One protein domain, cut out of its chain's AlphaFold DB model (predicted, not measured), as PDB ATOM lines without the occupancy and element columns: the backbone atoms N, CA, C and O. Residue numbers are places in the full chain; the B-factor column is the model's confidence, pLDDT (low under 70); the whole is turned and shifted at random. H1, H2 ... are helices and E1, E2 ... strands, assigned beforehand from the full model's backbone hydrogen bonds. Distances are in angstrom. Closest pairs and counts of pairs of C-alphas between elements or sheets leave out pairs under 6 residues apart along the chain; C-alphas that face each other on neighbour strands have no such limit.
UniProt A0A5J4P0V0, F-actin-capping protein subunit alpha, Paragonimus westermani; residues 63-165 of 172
ATOM      1  N   VAL A  63     152.882 153.469 202.062       96.25
ATOM      2  CA  VAL A  63     153.558 152.406 202.809       96.25
ATOM      3  C   VAL A  63     155.044 152.722 202.909       96.25
ATOM      4  O   VAL A  63     155.761 152.762 201.909       96.25
ATOM      5  N   LYS A  64     155.536 152.930 204.133       95.69
ATOM      6  CA  LYS A  64     156.959 153.175 204.390       95.69
ATOM      7  C   LYS A  64     157.702 151.858 204.604       95.69
ATOM      8  O   LYS A  64     157.546 151.215 205.641       95.69
ATOM      9  N   LEU A  65     158.519 151.471 203.627       96.06
ATOM     10  CA  LEU A  65     159.369 150.286 203.731       96.06
ATOM     11  C   LEU A  65     160.506 150.499 204.749       96.06
ATOM     12  O   LEU A  65     160.925 151.639 204.989       96.06
ATOM     13  N   PRO A  66     161.044 149.417 205.344       92.75
ATOM     14  CA  PRO A  66     162.228 149.507 206.190       92.75
ATOM     15  C   PRO A  66     163.395 150.171 205.448       92.75
ATOM     16  O   PRO A  66     163.726 149.776 204.333       92.75
ATOM     17  N   ASN A  67     164.035 151.153 206.090       89.50
ATOM     18  CA  ASN A  67     165.163 151.930 205.549       89.50
ATOM     19  C   ASN A  67     164.843 152.789 204.309       89.50
ATOM     20  O   ASN A  67     165.766 153.262 203.654       89.50
ATOM     21  N   ALA A  68     163.564 153.002 203.988       94.38
ATOM     22  CA  ALA A  68     163.159 153.886 202.903       94.38
ATOM     23  C   ALA A  68     163.090 155.346 203.374       94.38
ATOM     24  O   ALA A  68     162.436 155.653 204.378       94.38
ATOM     25  N   ASP A  69     163.697 156.255 202.611       93.56
ATOM     26  CA  ASP A  69     163.565 157.699 202.845       93.56
ATOM     27  C   ASP A  69     162.148 158.191 202.515       93.56
ATOM     28  O   ASP A  69     161.566 158.990 203.250       93.56
ATOM     29  N   HIS A  70     161.561 157.637 201.452       95.50
ATOM     30  CA  HIS A  70     160.223 157.961 200.962       95.50
ATOM     31  C   HIS A  70     159.293 156.749 201.056       95.50
ATOM     32  O   HIS A  70     159.723 155.608 200.875       95.50
ATOM     33  N   ALA A  71     158.010 156.991 201.327       96.62
ATOM     34  CA  ALA A  71     156.996 155.947 201.248       96.62
ATOM     35  C   ALA A  71     156.737 155.537 199.785       96.62
ATOM     36  O   ALA A  71     156.921 156.324 198.859       96.62
ATOM     37  N   SER A  72     156.309 154.290 199.595       96.56
ATOM     38  CA  SER A  72     155.732 153.782 198.347       96.56
ATOM     39  C   SER A  72     154.209 153.918 198.385       96.56
ATOM     40  O   SER A  72     153.643 154.127 199.454       96.56
ATOM     41  N   LEU A  73     153.533 153.738 197.250       98.25
ATOM     42  CA  LEU A  73     152.068 153.685 197.177       98.25
ATOM     43  C   LEU A  73     151.587 152.263 196.869       98.25
ATOM     44  O   LEU A  73     152.164 151.584 196.013       98.25
ATOM     45  N   LEU A  74     150.507 151.832 197.524       97.81
ATOM     46  CA  LEU A  74     149.742 150.651 197.116       97.81
ATOM     47  C   LEU A  74     148.841 151.032 195.944       97.81
ATOM     48  O   LEU A  74     147.707 151.433 196.145       97.81
ATOM     49  N   SER A  75     149.337 150.951 194.714       97.31
ATOM     50  CA  SER A  75     148.557 151.322 193.525       97.31
ATOM     51  C   SER A  75     148.289 150.121 192.623       97.31
ATOM     52  O   SER A  75     149.028 149.137 192.645       97.31
ATOM     53  N   ILE A  76     147.283 150.237 191.748       96.69
ATOM     54  CA  ILE A  76     147.045 149.264 190.663       96.69
ATOM     55  C   ILE A  76     148.254 149.094 189.735       96.69
ATOM     56  O   ILE A  76     148.369 148.083 189.054       96.69
ATOM     57  N   HIS A  77     149.146 150.085 189.681       96.88
ATOM     58  CA  HIS A  77     150.311 150.084 188.801       96.88
ATOM     59  C   HIS A  77     151.519 149.391 189.430       96.88
ATOM     60  O   HIS A  77     152.437 149.009 188.709       96.88
ATOM     61  N   GLY A  78     151.513 149.238 190.755       97.00
ATOM     62  CA  GLY A  78     152.502 148.468 191.496       97.00
ATOM     63  C   GLY A  78     152.017 147.083 191.918       97.00
ATOM     64  O   GLY A  78     152.804 146.373 192.523       97.00
ATOM     65  N   ASP A  79     150.762 146.705 191.659       97.31
ATOM     66  CA  ASP A  79     150.202 145.405 192.055       97.31
ATOM     67  C   ASP A  79     150.813 144.277 191.205       97.31
ATOM     68  O   ASP A  79     150.634 144.231 189.988       97.31
ATOM     69  N   LEU A  80     151.551 143.373 191.857       97.06
ATOM     70  CA  LEU A  80     152.197 142.205 191.245       97.06
ATOM     71  C   LEU A  80     151.347 140.929 191.394       97.06
ATOM     72  O   LEU A  80     151.751 139.845 190.971       97.06
ATOM     73  N   GLY A  81     150.168 141.035 192.013       95.88
ATOM     74  CA  GLY A  81     149.312 139.912 192.360       95.88
ATOM     75  C   GLY A  81     149.749 139.185 193.635       95.88
ATOM     76  O   GLY A  81     150.851 139.342 194.158       95.88
ATOM     77  N   GLY A  82     148.838 138.378 194.189       94.62
ATOM     78  CA  GLY A  82     149.118 137.555 195.373       94.62
ATOM     79  C   GLY A  82     149.487 138.344 196.638       94.62
ATOM     80  O   GLY A  82     150.139 137.785 197.516       94.62
ATOM     81  N   GLY A  83     149.104 139.623 196.723       95.62
ATOM     82  CA  GLY A  83     149.444 140.514 197.839       95.62
ATOM     83  C   GLY A  83     150.827 141.165 197.733       95.62
ATOM     84  O   GLY A  83     151.256 141.805 198.692       95.62
ATOM     85  N   TYR A  84     151.527 141.008 196.603       98.12
ATOM     86  CA  TYR A  84     152.813 141.656 196.360       98.12
ATOM     87  C   TYR A  84     152.658 142.981 195.630       98.12
ATOM     88  O   TYR A  84     151.861 143.111 194.703       98.12
ATOM     89  N   PHE A  85     153.495 143.938 196.017       98.50
ATOM     90  CA  PHE A  85     153.572 145.249 195.402       98.50
ATOM     91  C   PHE A  85     155.017 145.618 195.072       98.50
ATOM     92  O   PHE A  85     155.945 145.277 195.808       98.50
ATOM     93  N   LEU A  86     155.200 146.343 193.975       98.44
ATOM     94  CA  LEU A  86     156.464 146.946 193.573       98.44
ATOM     95  C   LEU A  86     156.657 148.292 194.285       98.44
ATOM     96  O   LEU A  86     155.808 149.182 194.208       98.44
ATOM     97  N   CYS A  87     157.816 148.468 194.917       98.19
ATOM     98  CA  CYS A  87     158.369 149.775 195.253       98.19
ATOM     99  C   CYS A  87     159.393 150.157 194.168       98.19
ATOM    100  O   CYS A  87     160.536 149.691 194.224       98.19
ATOM    101  N   PRO A  88     159.015 150.987 193.175       97.62
ATOM    102  CA  PRO A  88     159.865 151.249 192.015       97.62
ATOM    103  C   PRO A  88     161.120 152.049 192.380       97.62
ATOM    104  O   PRO A  88     162.156 151.869 191.758       97.62
ATOM    105  N   ARG A  89     161.066 152.891 193.422       97.00
ATOM    106  CA  ARG A  89     162.223 153.661 193.902       97.00
ATOM    107  C   ARG A  89     163.329 152.787 194.490       97.00
ATOM    108  O   ARG A  89     164.502 153.093 194.322       97.00
ATOM    109  N   MET A  90     162.942 151.759 195.239       97.19
ATOM    110  CA  MET A  90     163.875 150.865 195.925       97.19
ATOM    111  C   MET A  90     164.192 149.609 195.112       97.19
ATOM    112  O   MET A  90     164.985 148.796 195.577       97.19
ATOM    113  N   HIS A  91     163.540 149.426 193.957       97.94
ATOM    114  CA  HIS A  91     163.614 148.209 193.146       97.94
ATOM    115  C   HIS A  91     163.373 146.948 193.980       97.94
ATOM    116  O   HIS A  91     164.141 145.990 193.942       97.94
ATOM    117  N   VAL A  92     162.302 146.950 194.779       98.25
ATOM    118  CA  VAL A  92     161.904 145.785 195.582       98.25
ATOM    119  C   VAL A  92     160.441 145.427 195.378       98.25
ATOM    120  O   VAL A  92     159.582 146.301 195.258       98.25
ATOM    121  N   ALA A  93     160.154 144.132 195.420       98.31
ATOM    122  CA  ALA A  93     158.822 143.602 195.657       98.31
ATOM    123  C   ALA A  93     158.635 143.350 197.157       98.31
ATOM    124  O   ALA A  93     159.560 142.902 197.835       98.31
ATOM    125  N   TYR A  94     157.444 143.610 197.680       98.38
ATOM    126  CA  TYR A  94     157.103 143.339 199.075       98.38
ATOM    127  C   TYR A  94     155.671 142.831 199.189       98.38
ATOM    128  O   TYR A  94     154.793 143.274 198.453       98.38
ATOM    129  N   HIS A  95     155.427 141.913 200.120       98.00
ATOM    130  CA  HIS A  95     154.076 141.492 200.468       98.00
ATOM    131  C   HIS A  95     153.452 142.493 201.445       98.00
ATOM    132  O   HIS A  95     154.110 142.928 202.399       98.00
ATOM    133  N   PHE A  96     152.174 142.814 201.257       97.81
ATOM    134  CA  PHE A  96     151.421 143.684 202.154       97.81
ATOM    135  C   PHE A  96     150.198 142.975 202.743       97.81
ATOM    136  O   PHE A  96     149.296 142.533 202.035       97.81
ATOM    137  N   ASP A  97     150.155 142.888 204.071       95.25
ATOM    138  CA  ASP A  97     148.964 142.464 204.802       95.25
ATOM    139  C   ASP A  97     147.982 143.639 204.896       95.25
ATOM    140  O   ASP A  97     148.174 144.561 205.689       95.25
ATOM    141  N   HIS A  98     146.925 143.593 204.083       94.00
ATOM    142  CA  HIS A  98     145.921 144.654 203.998       94.00
ATOM    143  C   HIS A  98     145.043 144.815 205.241       94.00
ATOM    144  O   HIS A  98     144.427 145.862 205.386       94.00
ATOM    145  N   LEU A  99     144.974 143.821 206.130       89.38
ATOM    146  CA  LEU A  99     144.193 143.930 207.364       89.38
ATOM    147  C   LEU A  99     145.028 144.516 208.498       89.38
ATOM    148  O   LEU A  99     144.556 145.373 209.237       89.38
ATOM    149  N   ASN A 100     146.274 144.058 208.634       89.81
ATOM    150  CA  ASN A 100     147.150 144.477 209.730       89.81
ATOM    151  C   ASN A 100     148.097 145.627 209.355       89.81
ATOM    152  O   ASN A 100     148.853 146.097 210.204       89.81
ATOM    153  N   HIS A 101     148.104 146.033 208.084       92.00
ATOM    154  CA  HIS A 101     149.008 147.029 207.506       92.00
ATOM    155  C   HIS A 101     150.484 146.699 207.770       92.00
ATOM    156  O   HIS A 101     151.273 147.537 208.211       92.00
ATOM    157  N   ARG A 102     150.866 145.438 207.524       94.44
ATOM    158  CA  ARG A 102     152.227 144.936 207.775       94.44
ATOM    159  C   ARG A 102     152.928 144.574 206.481       94.44
ATOM    160  O   ARG A 102     152.372 143.900 205.619       94.44
ATOM    161  N   ILE A 103     154.188 144.980 206.402       97.06
ATOM    162  CA  ILE A 103     155.092 144.636 205.309       97.06
ATOM    163  C   ILE A 103     155.778 143.317 205.646       97.06
ATOM    164  O   ILE A 103     156.243 143.116 206.771       97.06
ATOM    165  N   GLY A 104     155.869 142.433 204.660       95.75
ATOM    166  CA  GLY A 104     156.611 141.186 204.743       95.75
ATOM    167  C   GLY A 104     157.331 140.875 203.438       95.75
ATOM    168  O   GLY A 104     157.098 141.513 202.417       95.75
ATOM    169  N   ASP A 105     158.210 139.880 203.501       96.75
ATOM    170  CA  ASP A 105     158.852 139.251 202.341       96.75
ATOM    171  C   ASP A 105     159.396 140.228 201.278       96.75
ATOM    172  O   ASP A 105     159.040 140.171 200.101       96.75
ATOM    173  N   VAL A 106     160.243 141.162 201.721       97.81
ATOM    174  CA  VAL A 106     160.870 142.163 200.848       97.81
ATOM    175  C   VAL A 106     161.997 141.511 200.047       97.81
ATOM    176  O   VAL A 106     162.936 140.958 200.623       97.81
ATOM    177  N   LYS A 107     161.925 141.598 198.718       97.31
ATOM    178  CA  LYS A 107     162.880 140.997 197.778       97.31
ATOM    179  C   LYS A 107     163.298 142.002 196.722       97.31
ATOM    180  O   LYS A 107     162.472 142.778 196.258       97.31
ATOM    181  N   LEU A 108     164.557 141.935 196.299       98.06
ATOM    182  CA  LEU A 108     165.035 142.718 195.165       98.06
ATOM    183  C   LEU A 108     164.257 142.341 193.896       98.06
ATOM    184  O   LEU A 108     164.093 141.159 193.588       98.06
ATOM    185  N   LEU A 109     163.802 143.354 193.173       98.25
ATOM    186  CA  LEU A 109     163.143 143.265 191.883       98.25
ATOM    187  C   LEU A 109     163.588 144.466 191.039       98.25
ATOM    188  O   LEU A 109     162.935 145.507 191.000       98.25
ATOM    189  N   GLU A 110     164.739 144.297 190.396       98.00
ATOM    190  CA  GLU A 110     165.295 145.256 189.441       98.00
ATOM    191  C   GLU A 110     164.427 145.354 188.176       98.00
ATOM    192  O   GLU A 110     163.746 144.378 187.826       98.00
ATOM    193  N   PRO A 111     164.498 146.477 187.436       97.56
ATOM    194  CA  PRO A 111     163.942 146.567 186.093       97.56
ATOM    195  C   PRO A 111     164.422 145.395 185.234       97.56
ATOM    196  O   PRO A 111     165.617 145.115 185.133       97.56
ATOM    197  N   ASN A 112     163.474 144.680 184.636       96.69
ATOM    198  CA  ASN A 112     163.729 143.392 183.991       96.69
ATOM    199  C   ASN A 112     162.888 143.167 182.725       96.69
ATOM    200  O   ASN A 112     162.760 142.033 182.269       96.69
ATOM    201  N   ASP A 113     162.292 144.236 182.186       95.06
ATOM    202  CA  ASP A 113     161.335 144.199 181.076       95.06
ATOM    203  C   ASP A 113     160.153 143.237 181.327       95.06
ATOM    204  O   ASP A 113     159.511 142.751 180.393       95.06
ATOM    205  N   ALA A 114     159.809 143.029 182.597       94.50
ATOM    206  CA  ALA A 114     158.642 142.297 183.071       94.50
ATOM    207  C   ALA A 114     158.054 143.023 184.300       94.50
ATOM    208  O   ALA A 114     157.841 144.239 184.256       94.50
ATOM    209  N   ASP A 115     157.811 142.295 185.391       95.31
ATOM    210  CA  ASP A 115     157.187 142.790 186.625       95.31
ATOM    211  C   ASP A 115     157.992 143.896 187.328       95.31
ATOM    212  O   ASP A 115     157.418 144.744 188.006       95.31
ATOM    213  N   GLY A 116     159.318 143.923 187.151       96.31
ATOM    214  CA  GLY A 116     160.187 144.974 187.697       96.31
ATOM    215  C   GLY A 116     160.147 146.281 186.905       96.31
ATOM    216  O   GLY A 116     160.742 147.275 187.315       96.31
ATOM    217  N   GLY A 117     159.439 146.298 185.774       96.12
ATOM    218  CA  GLY A 117     159.345 147.443 184.882       96.12
ATOM    219  C   GLY A 117     160.354 147.422 183.735       96.12
ATOM    220  O   GLY A 117     161.184 146.520 183.597       96.12
ATOM    221  N   ASN A 118     160.235 148.422 182.864       95.50
ATOM    222  CA  ASN A 118     160.996 148.547 181.628       95.50
ATOM    223  C   ASN A 118     162.401 149.126 181.866       95.50
ATOM    224  O   ASN A 118     162.545 150.246 182.361       95.50
ATOM    225  N   ILE A 119     163.435 148.410 181.419       95.44
ATOM    226  CA  ILE A 119     164.844 148.783 181.624       95.44
ATOM    227  C   ILE A 119     165.177 150.097 180.908       95.44
ATOM    228  O   ILE A 119     165.835 150.975 181.464       95.44
ATOM    229  N   ALA A 120     164.709 150.258 179.669       94.44
ATOM    230  CA  ALA A 120     165.026 151.431 178.855       94.44
ATOM    231  C   ALA A 120     164.351 152.720 179.362       94.44
ATOM    232  O   ALA A 120     164.861 153.818 179.129       94.44
ATOM    233  N   ALA A 121     163.205 152.599 180.033       95.19
ATOM    234  CA  ALA A 121     162.457 153.716 180.594       95.19
ATOM    235  C   ALA A 121     162.896 154.082 182.021       95.19
ATOM    236  O   ALA A 121     162.580 155.183 182.473       95.19
ATOM    237  N   GLU A 122     163.645 153.220 182.713       97.06
ATOM    238  CA  GLU A 122     164.029 153.438 184.112       97.06
ATOM    239  C   GLU A 122     164.731 154.785 184.370       97.06
ATOM    240  O   GLU A 122     164.328 155.484 185.302       97.06
ATOM    241  N   PRO A 123     165.698 155.244 183.546       97.25
ATOM    242  CA  PRO A 123     166.323 156.549 183.773       97.25
ATOM    243  C   PRO A 123     165.321 157.713 183.726       97.25
ATOM    244  O   PRO A 123     165.460 158.694 184.455       97.25
ATOM    245  N   TRP A 124     164.287 157.599 182.885       97.50
ATOM    246  CA  TRP A 124     163.222 158.597 182.772       97.50
ATOM    247  C   TRP A 124     162.264 158.526 183.958       97.50
ATOM    248  O   TRP A 124     161.882 159.565 184.494       97.50
ATOM    249  N   ARG A 125     161.915 157.308 184.387       98.12
ATOM    250  CA  ARG A 125     161.091 157.046 185.571       98.12
ATOM    251  C   ARG A 125     161.719 157.657 186.820       98.12
ATOM    252  O   ARG A 125     161.058 158.432 187.502       98.12
ATOM    253  N   LEU A 126     162.998 157.365 187.070       98.38
ATOM    254  CA  LEU A 126     163.749 157.863 188.224       98.38
ATOM    255  C   LEU A 126     163.841 159.394 188.238       98.38
ATOM    256  O   LEU A 126     163.638 160.025 189.278       98.38
ATOM    257  N   ASN A 127     164.132 160.004 187.085       98.44
ATOM    258  CA  ASN A 127     164.222 161.459 186.977       98.44
ATOM    259  C   ASN A 127     162.857 162.125 187.230       98.44
ATOM    260  O   ASN A 127     162.754 163.047 188.036       98.44
ATOM    261  N   LEU A 128     161.791 161.607 186.610       98.50
ATOM    262  CA  LEU A 128     160.431 162.098 186.834       98.50
ATOM    263  C   LEU A 128     160.011 161.951 188.301       98.50
ATOM    264  O   LEU A 128     159.450 162.881 188.872       98.50
ATOM    265  N   GLU A 129     160.308 160.810 188.924       98.50
ATOM    266  CA  GLU A 129     160.000 160.570 190.333       98.50
ATOM    267  C   GLU A 129     160.722 161.556 191.254       98.50
ATOM    268  O   GLU A 129     160.120 162.054 192.203       98.50
ATOM    269  N   SER A 130     161.980 161.887 190.958       98.25
ATOM    270  CA  SER A 130     162.759 162.864 191.730       98.25
ATOM    271  C   SER A 130     162.138 164.263 191.656       98.25
ATOM    272  O   SER A 130     161.852 164.858 192.692       98.25
ATOM    273  N   LEU A 131     161.810 164.737 190.450       98.31
ATOM    274  CA  LEU A 131     161.158 166.039 190.246       98.31
ATOM    275  C   LEU A 131     159.775 166.113 190.912       98.31
ATOM    276  O   LEU A 131     159.430 167.112 191.542       98.31
ATOM    277  N   LEU A 132     158.976 165.048 190.807       98.31
ATOM    278  CA  LEU A 132     157.660 164.994 191.443       98.31
ATOM    279  C   LEU A 132     157.746 164.904 192.966       98.31
ATOM    280  O   LEU A 132     156.831 165.365 193.644       98.31
ATOM    281  N   THR A 133     158.831 164.348 193.510       97.62
ATOM    282  CA  THR A 133     159.074 164.341 194.957       97.62
ATOM    283  C   THR A 133     159.249 165.766 195.477       97.62
ATOM    284  O   THR A 133     158.604 166.130 196.459       97.62
ATOM    285  N   GLU A 134     160.054 166.586 194.795       97.19
ATOM    286  CA  GLU A 134     160.248 168.003 195.141       97.19
ATOM    287  C   GLU A 134     158.936 168.786 195.017       97.19
ATOM    288  O   GLU A 134     158.486 169.398 195.985       97.19
ATOM    289  N   TYR A 135     158.256 168.668 193.871       98.06
ATOM    290  CA  TYR A 135     156.947 169.292 193.644       98.06
ATOM    291  C   TYR A 135     155.926 168.915 194.729       98.06
ATOM    292  O   TYR A 135     155.204 169.764 195.253       98.06
ATOM    293  N   THR A 136     155.865 167.637 195.101       97.25
ATOM    294  CA  THR A 136     154.906 167.167 196.105       97.25
ATOM    295  C   THR A 136     155.242 167.707 197.489       97.25
ATOM    296  O   THR A 136     154.334 168.129 198.195       97.25
ATOM    297  N   ALA A 137     156.523 167.790 197.857       94.94
ATOM    298  CA  ALA A 137     156.936 168.388 199.126       94.94
ATOM    299  C   ALA A 137     156.561 169.879 199.234       94.94
ATOM    300  O   ALA A 137     156.206 170.340 200.320       94.94
ATOM    301  N   GLU A 138     156.608 170.623 198.125       96.69
ATOM    302  CA  GLU A 138     156.250 172.046 198.082       96.69
ATOM    303  C   GLU A 138     154.735 172.292 198.105       96.69
ATOM    304  O   GLU A 138     154.267 173.232 198.752       96.69
ATOM    305  N   HIS A 139     153.959 171.460 197.406       96.62
ATOM    306  CA  HIS A 139     152.531 171.703 197.174       96.62
ATOM    307  C   HIS A 139     151.590 170.865 198.048       96.62
ATOM    308  O   HIS A 139     150.446 171.266 198.270       96.62
ATOM    309  N   PHE A 140     152.060 169.729 198.561       94.81
ATOM    310  CA  PHE A 140     151.282 168.766 199.339       94.81
ATOM    311  C   PHE A 140     152.104 168.286 200.546       94.81
ATOM    312  O   PHE A 140     152.707 167.212 200.500       94.81
ATOM    313  N   PRO A 141     152.160 169.060 201.648       89.12
ATOM    314  CA  PRO A 141     152.904 168.662 202.839       89.12
ATOM    315  C   PRO A 141     152.481 167.270 203.332       89.12
ATOM    316  O   PRO A 141     151.312 167.041 203.628       89.12
ATOM    317  N   GLY A 142     153.436 166.338 203.404       88.25
ATOM    318  CA  GLY A 142     153.178 164.939 203.775       88.25
ATOM    319  C   GLY A 142     152.680 164.038 202.637       88.25
ATOM    320  O   GLY A 142     152.427 162.861 202.875       88.25
ATOM    321  N   GLY A 143     152.558 164.556 201.412       95.75
ATOM    322  CA  GLY A 143     152.192 163.777 200.236       95.75
ATOM    323  C   GLY A 143     153.261 162.758 199.836       95.75
ATOM    324  O   GLY A 143     154.455 162.929 200.092       95.75
ATOM    325  N   THR A 144     152.820 161.687 199.186       97.62
ATOM    326  CA  THR A 144     153.657 160.575 198.730       97.62
ATOM    327  C   THR A 144     153.560 160.422 197.216       97.62
ATOM    328  O   THR A 144     152.497 160.608 196.622       97.62
ATOM    329  N   VAL A 145     154.680 160.061 196.585       98.19
ATOM    330  CA  VAL A 145     154.789 159.854 195.137       98.19
ATOM    331  C   VAL A 145     155.329 158.465 194.845       98.19
ATOM    332  O   VAL A 145     156.294 158.032 195.473       98.19
ATOM    333  N   ALA A 146     154.765 157.817 193.828       98.25
ATOM    334  CA  ALA A 146     155.381 156.673 193.170       98.25
ATOM    335  C   ALA A 146     155.279 156.833 191.651       98.25
ATOM    336  O   ALA A 146     154.214 157.170 191.126       98.25
ATOM    337  N   VAL A 147     156.378 156.580 190.938       98.62
ATOM    338  CA  VAL A 147     156.387 156.555 189.469       98.62
ATOM    339  C   VAL A 147     156.772 155.170 188.980       98.62
ATOM    340  O   VAL A 147     157.810 154.636 189.363       98.62
ATOM    341  N   TYR A 148     155.960 154.622 188.083       98.19
ATOM    342  CA  TYR A 148     156.119 153.300 187.489       98.19
ATOM    343  C   TYR A 148     156.480 153.411 186.007       98.19
ATOM    344  O   TYR A 148     156.034 154.323 185.307       98.19
ATOM    345  N   ALA A 149     157.245 152.438 185.520       96.88
ATOM    346  CA  ALA A 149     157.540 152.248 184.104       96.88
ATOM    347  C   ALA A 149     157.130 150.826 183.694       96.88
ATOM    348  O   ALA A 149     157.984 149.942 183.656       96.88
ATOM    349  N   PRO A 150     155.834 150.563 183.447       94.69
ATOM    350  CA  PRO A 150     155.368 149.219 183.125       94.69
ATOM    351  C   PRO A 150     156.081 148.660 181.895       94.69
ATOM    352  O   PRO A 150     156.262 149.371 180.901       94.69
ATOM    353  N   SER A 151     156.447 147.378 181.937       90.25
ATOM    354  CA  SER A 151     156.895 146.701 180.727       90.25
ATOM    355  C   SER A 151     155.703 146.502 179.791       90.25
ATOM    356  O   SER A 151     154.714 145.860 180.141       90.25
ATOM    357  N   VAL A 152     155.777 147.095 178.604       81.50
ATOM    358  CA  VAL A 152     154.783 146.937 177.541       81.50
ATOM    359  C   VAL A 152     155.440 146.233 176.362       81.50
ATOM    360  O   VAL A 152     156.546 146.576 175.955       81.50
ATOM    361  N   THR A 153     154.755 145.241 175.793       69.81
ATOM    362  CA  THR A 153     155.261 144.458 174.650       69.81
ATOM    363  C   THR A 153     155.175 145.206 173.317       69.81
ATOM    364  O   THR A 153     155.721 144.747 172.318       69.81
ATOM    365  N   ASN A 154     154.476 146.344 173.289       65.88
ATOM    366  CA  ASN A 154     154.252 147.172 172.106       65.88
ATOM    367  C   ASN A 154     154.994 148.514 172.246       65.88
ATOM    368  O   ASN A 154     155.515 148.837 173.309       65.88
ATOM    369  N   GLU A 155     154.993 149.341 171.198       68.19
ATOM    370  CA  GLU A 155     155.691 150.642 171.195       68.19
ATOM    371  C   GLU A 155     155.106 151.710 172.153       68.19
ATOM    372  O   GLU A 155     155.672 152.797 172.261       68.19
ATOM    373  N   ASP A 156     154.023 151.414 172.885       78.31
ATOM    374  CA  ASP A 156     153.322 152.328 173.812       78.31
ATOM    375  C   ASP A 156     154.048 152.507 175.161       78.31
ATOM    376  O   ASP A 156     153.483 152.320 176.244       78.31
ATOM    377  N   ARG A 157     155.347 152.822 175.110       83.06
ATOM    378  CA  ARG A 157     156.139 153.117 176.309       83.06
ATOM    379  C   ARG A 157     155.552 154.328 177.027       83.06
ATOM    380  O   ARG A 157     155.433 155.404 176.447       83.06
ATOM    381  N   ARG A 158     155.257 154.164 178.313       92.12
ATOM    382  CA  ARG A 158     154.671 155.209 179.155       92.12
ATOM    383  C   ARG A 158     155.203 155.143 180.576       92.12
ATOM    384  O   ARG A 158     155.541 154.071 181.074       92.12
ATOM    385  N   LEU A 159     155.233 156.300 181.221       96.69
ATOM    386  CA  LEU A 159     155.457 156.427 182.655       96.69
ATOM    387  C   LEU A 159     154.123 156.719 183.326       96.69
ATOM    388  O   LEU A 159     153.294 157.442 182.771       96.69
ATOM    389  N   ILE A 160     153.923 156.165 184.512       97.69
ATOM    390  CA  ILE A 160     152.711 156.376 185.298       97.69
ATOM    391  C   ILE A 160     153.124 156.978 186.627       97.69
ATOM    392  O   ILE A 160     153.827 156.331 187.397       97.69
ATOM    393  N   ALA A 161     152.708 158.215 186.880       98.31
ATOM    394  CA  ALA A 161     152.972 158.911 188.129       98.31
ATOM    395  C   ALA A 161     151.708 158.952 188.990       98.31
ATOM    396  O   ALA A 161     150.650 159.381 188.528       98.31
ATOM    397  N   CYS A 162     151.843 158.540 190.244       98.44
ATOM    398  CA  CYS A 162     150.806 158.602 191.263       98.44
ATOM    399  C   CYS A 162     151.254 159.565 192.365       98.44
ATOM    400  O   CYS A 162     152.387 159.472 192.838       98.44
ATOM    401  N   ILE A 163     150.361 160.470 192.766       97.88
ATOM    402  CA  ILE A 163     150.545 161.376 193.903       97.88
ATOM    403  C   ILE A 163     149.353 161.165 194.831       97.88
ATOM    404  O   ILE A 163     148.207 161.246 194.387       97.88
ATOM    405  N   GLU A 164     149.627 160.894 196.099       96.94
ATOM    406  CA  GLU A 164     148.624 160.768 197.153       96.94
ATOM    407  C   GLU A 164     148.932 161.787 198.251       96.94
ATOM    408  O   GLU A 164     150.088 162.004 198.615       96.94
ATOM    409  N   SER A 165     147.896 162.457 198.743       95.12
ATOM    410  CA  SER A 165     147.978 163.319 199.913       95.12
ATOM    411  C   SER A 165     146.625 163.319 200.603       95.12
ATOM    412  O   SER A 165     145.594 163.589 199.983       95.12
TER     413      SER A 165
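What this domain is: This is residues 63 to 165 of the 172 residues of the protein "F-actin-capping protein subunit alpha" of Paragonimus westermani (UniProt A0A5J4P0V0). Picture two parts: a strongly twisted sheet of four strands, E1 to E4, and beside it a two-stranded hairpin, E5 and E6, with the one helix, H1, packed on it mainly at E5. E2 and E5 are the elements nearest the middle, where the two parts come together at one point, and the long link 109 to 121 leads from the sheet to the helix. The printed part has 103 residues, with named elements in the order E1 E2 E3 E4 H1 E5 E6; both sheets are antiparallel, in the orders E1 - E2 - E3 - E4 and E5 - E6. The class is mixed, helices and strands, with 48 residues, under half, in named elements. The whole is compact, with a radius of gyration of the C-alphas of 13.3 A and spans of 39 by 35 by 21 A.

Where its parts are: Start at C-alpha 63 at (153.558, 152.406, 202.809); residues 63 to 78 hold no named element. Find E1 at residues 79 to 81, beginning with C-alpha 79 at (150.202, 145.405, 192.055), then E2 at residues 84 to 87. E3, residues 92 to 97, is 16.2 A long, and E4, residues 102 to 108, is 18.1 A. From C-alpha 122 at (164.029, 153.438, 184.112), H1 runs 25.2 A to residue 139. E5, residues 144 to 148, is 13.6 A long; E6, residues 160 to 164, is 13.3 A and ends with C-alpha 164 at (148.624, 160.768, 197.153).

How they stand to each other: Look first at the meander E1 E2 E3 E4, each strand the antiparallel neighbour of the one before; E1 and E4 are its edge strands. In the hairpin E1 and E2, N 80 and O 84 are 2.9 A apart, within hydrogen-bond range. In the hairpin E2 and E3, N 85 and O 94 are 2.8 A apart; in the hairpin E3 and E4, N 93 and O 107 are 2.8 A apart. The closest C-alphas of E2 and E5 are those of Cys 87 and Ala 146, 7.8 A apart. In the hairpin E5 and E6, at 167 degrees between directions, N 148 and O 160 are 2.8 A apart. The closest C-alphas of H1 and E5 are those of Glu 129 and Val 147, 5.5 A apart. H1 is not on the four-stranded sheet, and it is apart from E1, E2 and E3. In H1, every O i to N i+4 pair is within hydrogen-bond range.

The domain as a whole: The two farthest C-alphas, those of Asn 100 and Glu 155, are 39.9 A apart. The printed part has no cut. The links E4 to H1, 13 residues, and E5 to E6, 11 residues, are long. Mean pLDDT of the printed part is 95.0; look at residues 153 to 155 for values under 70.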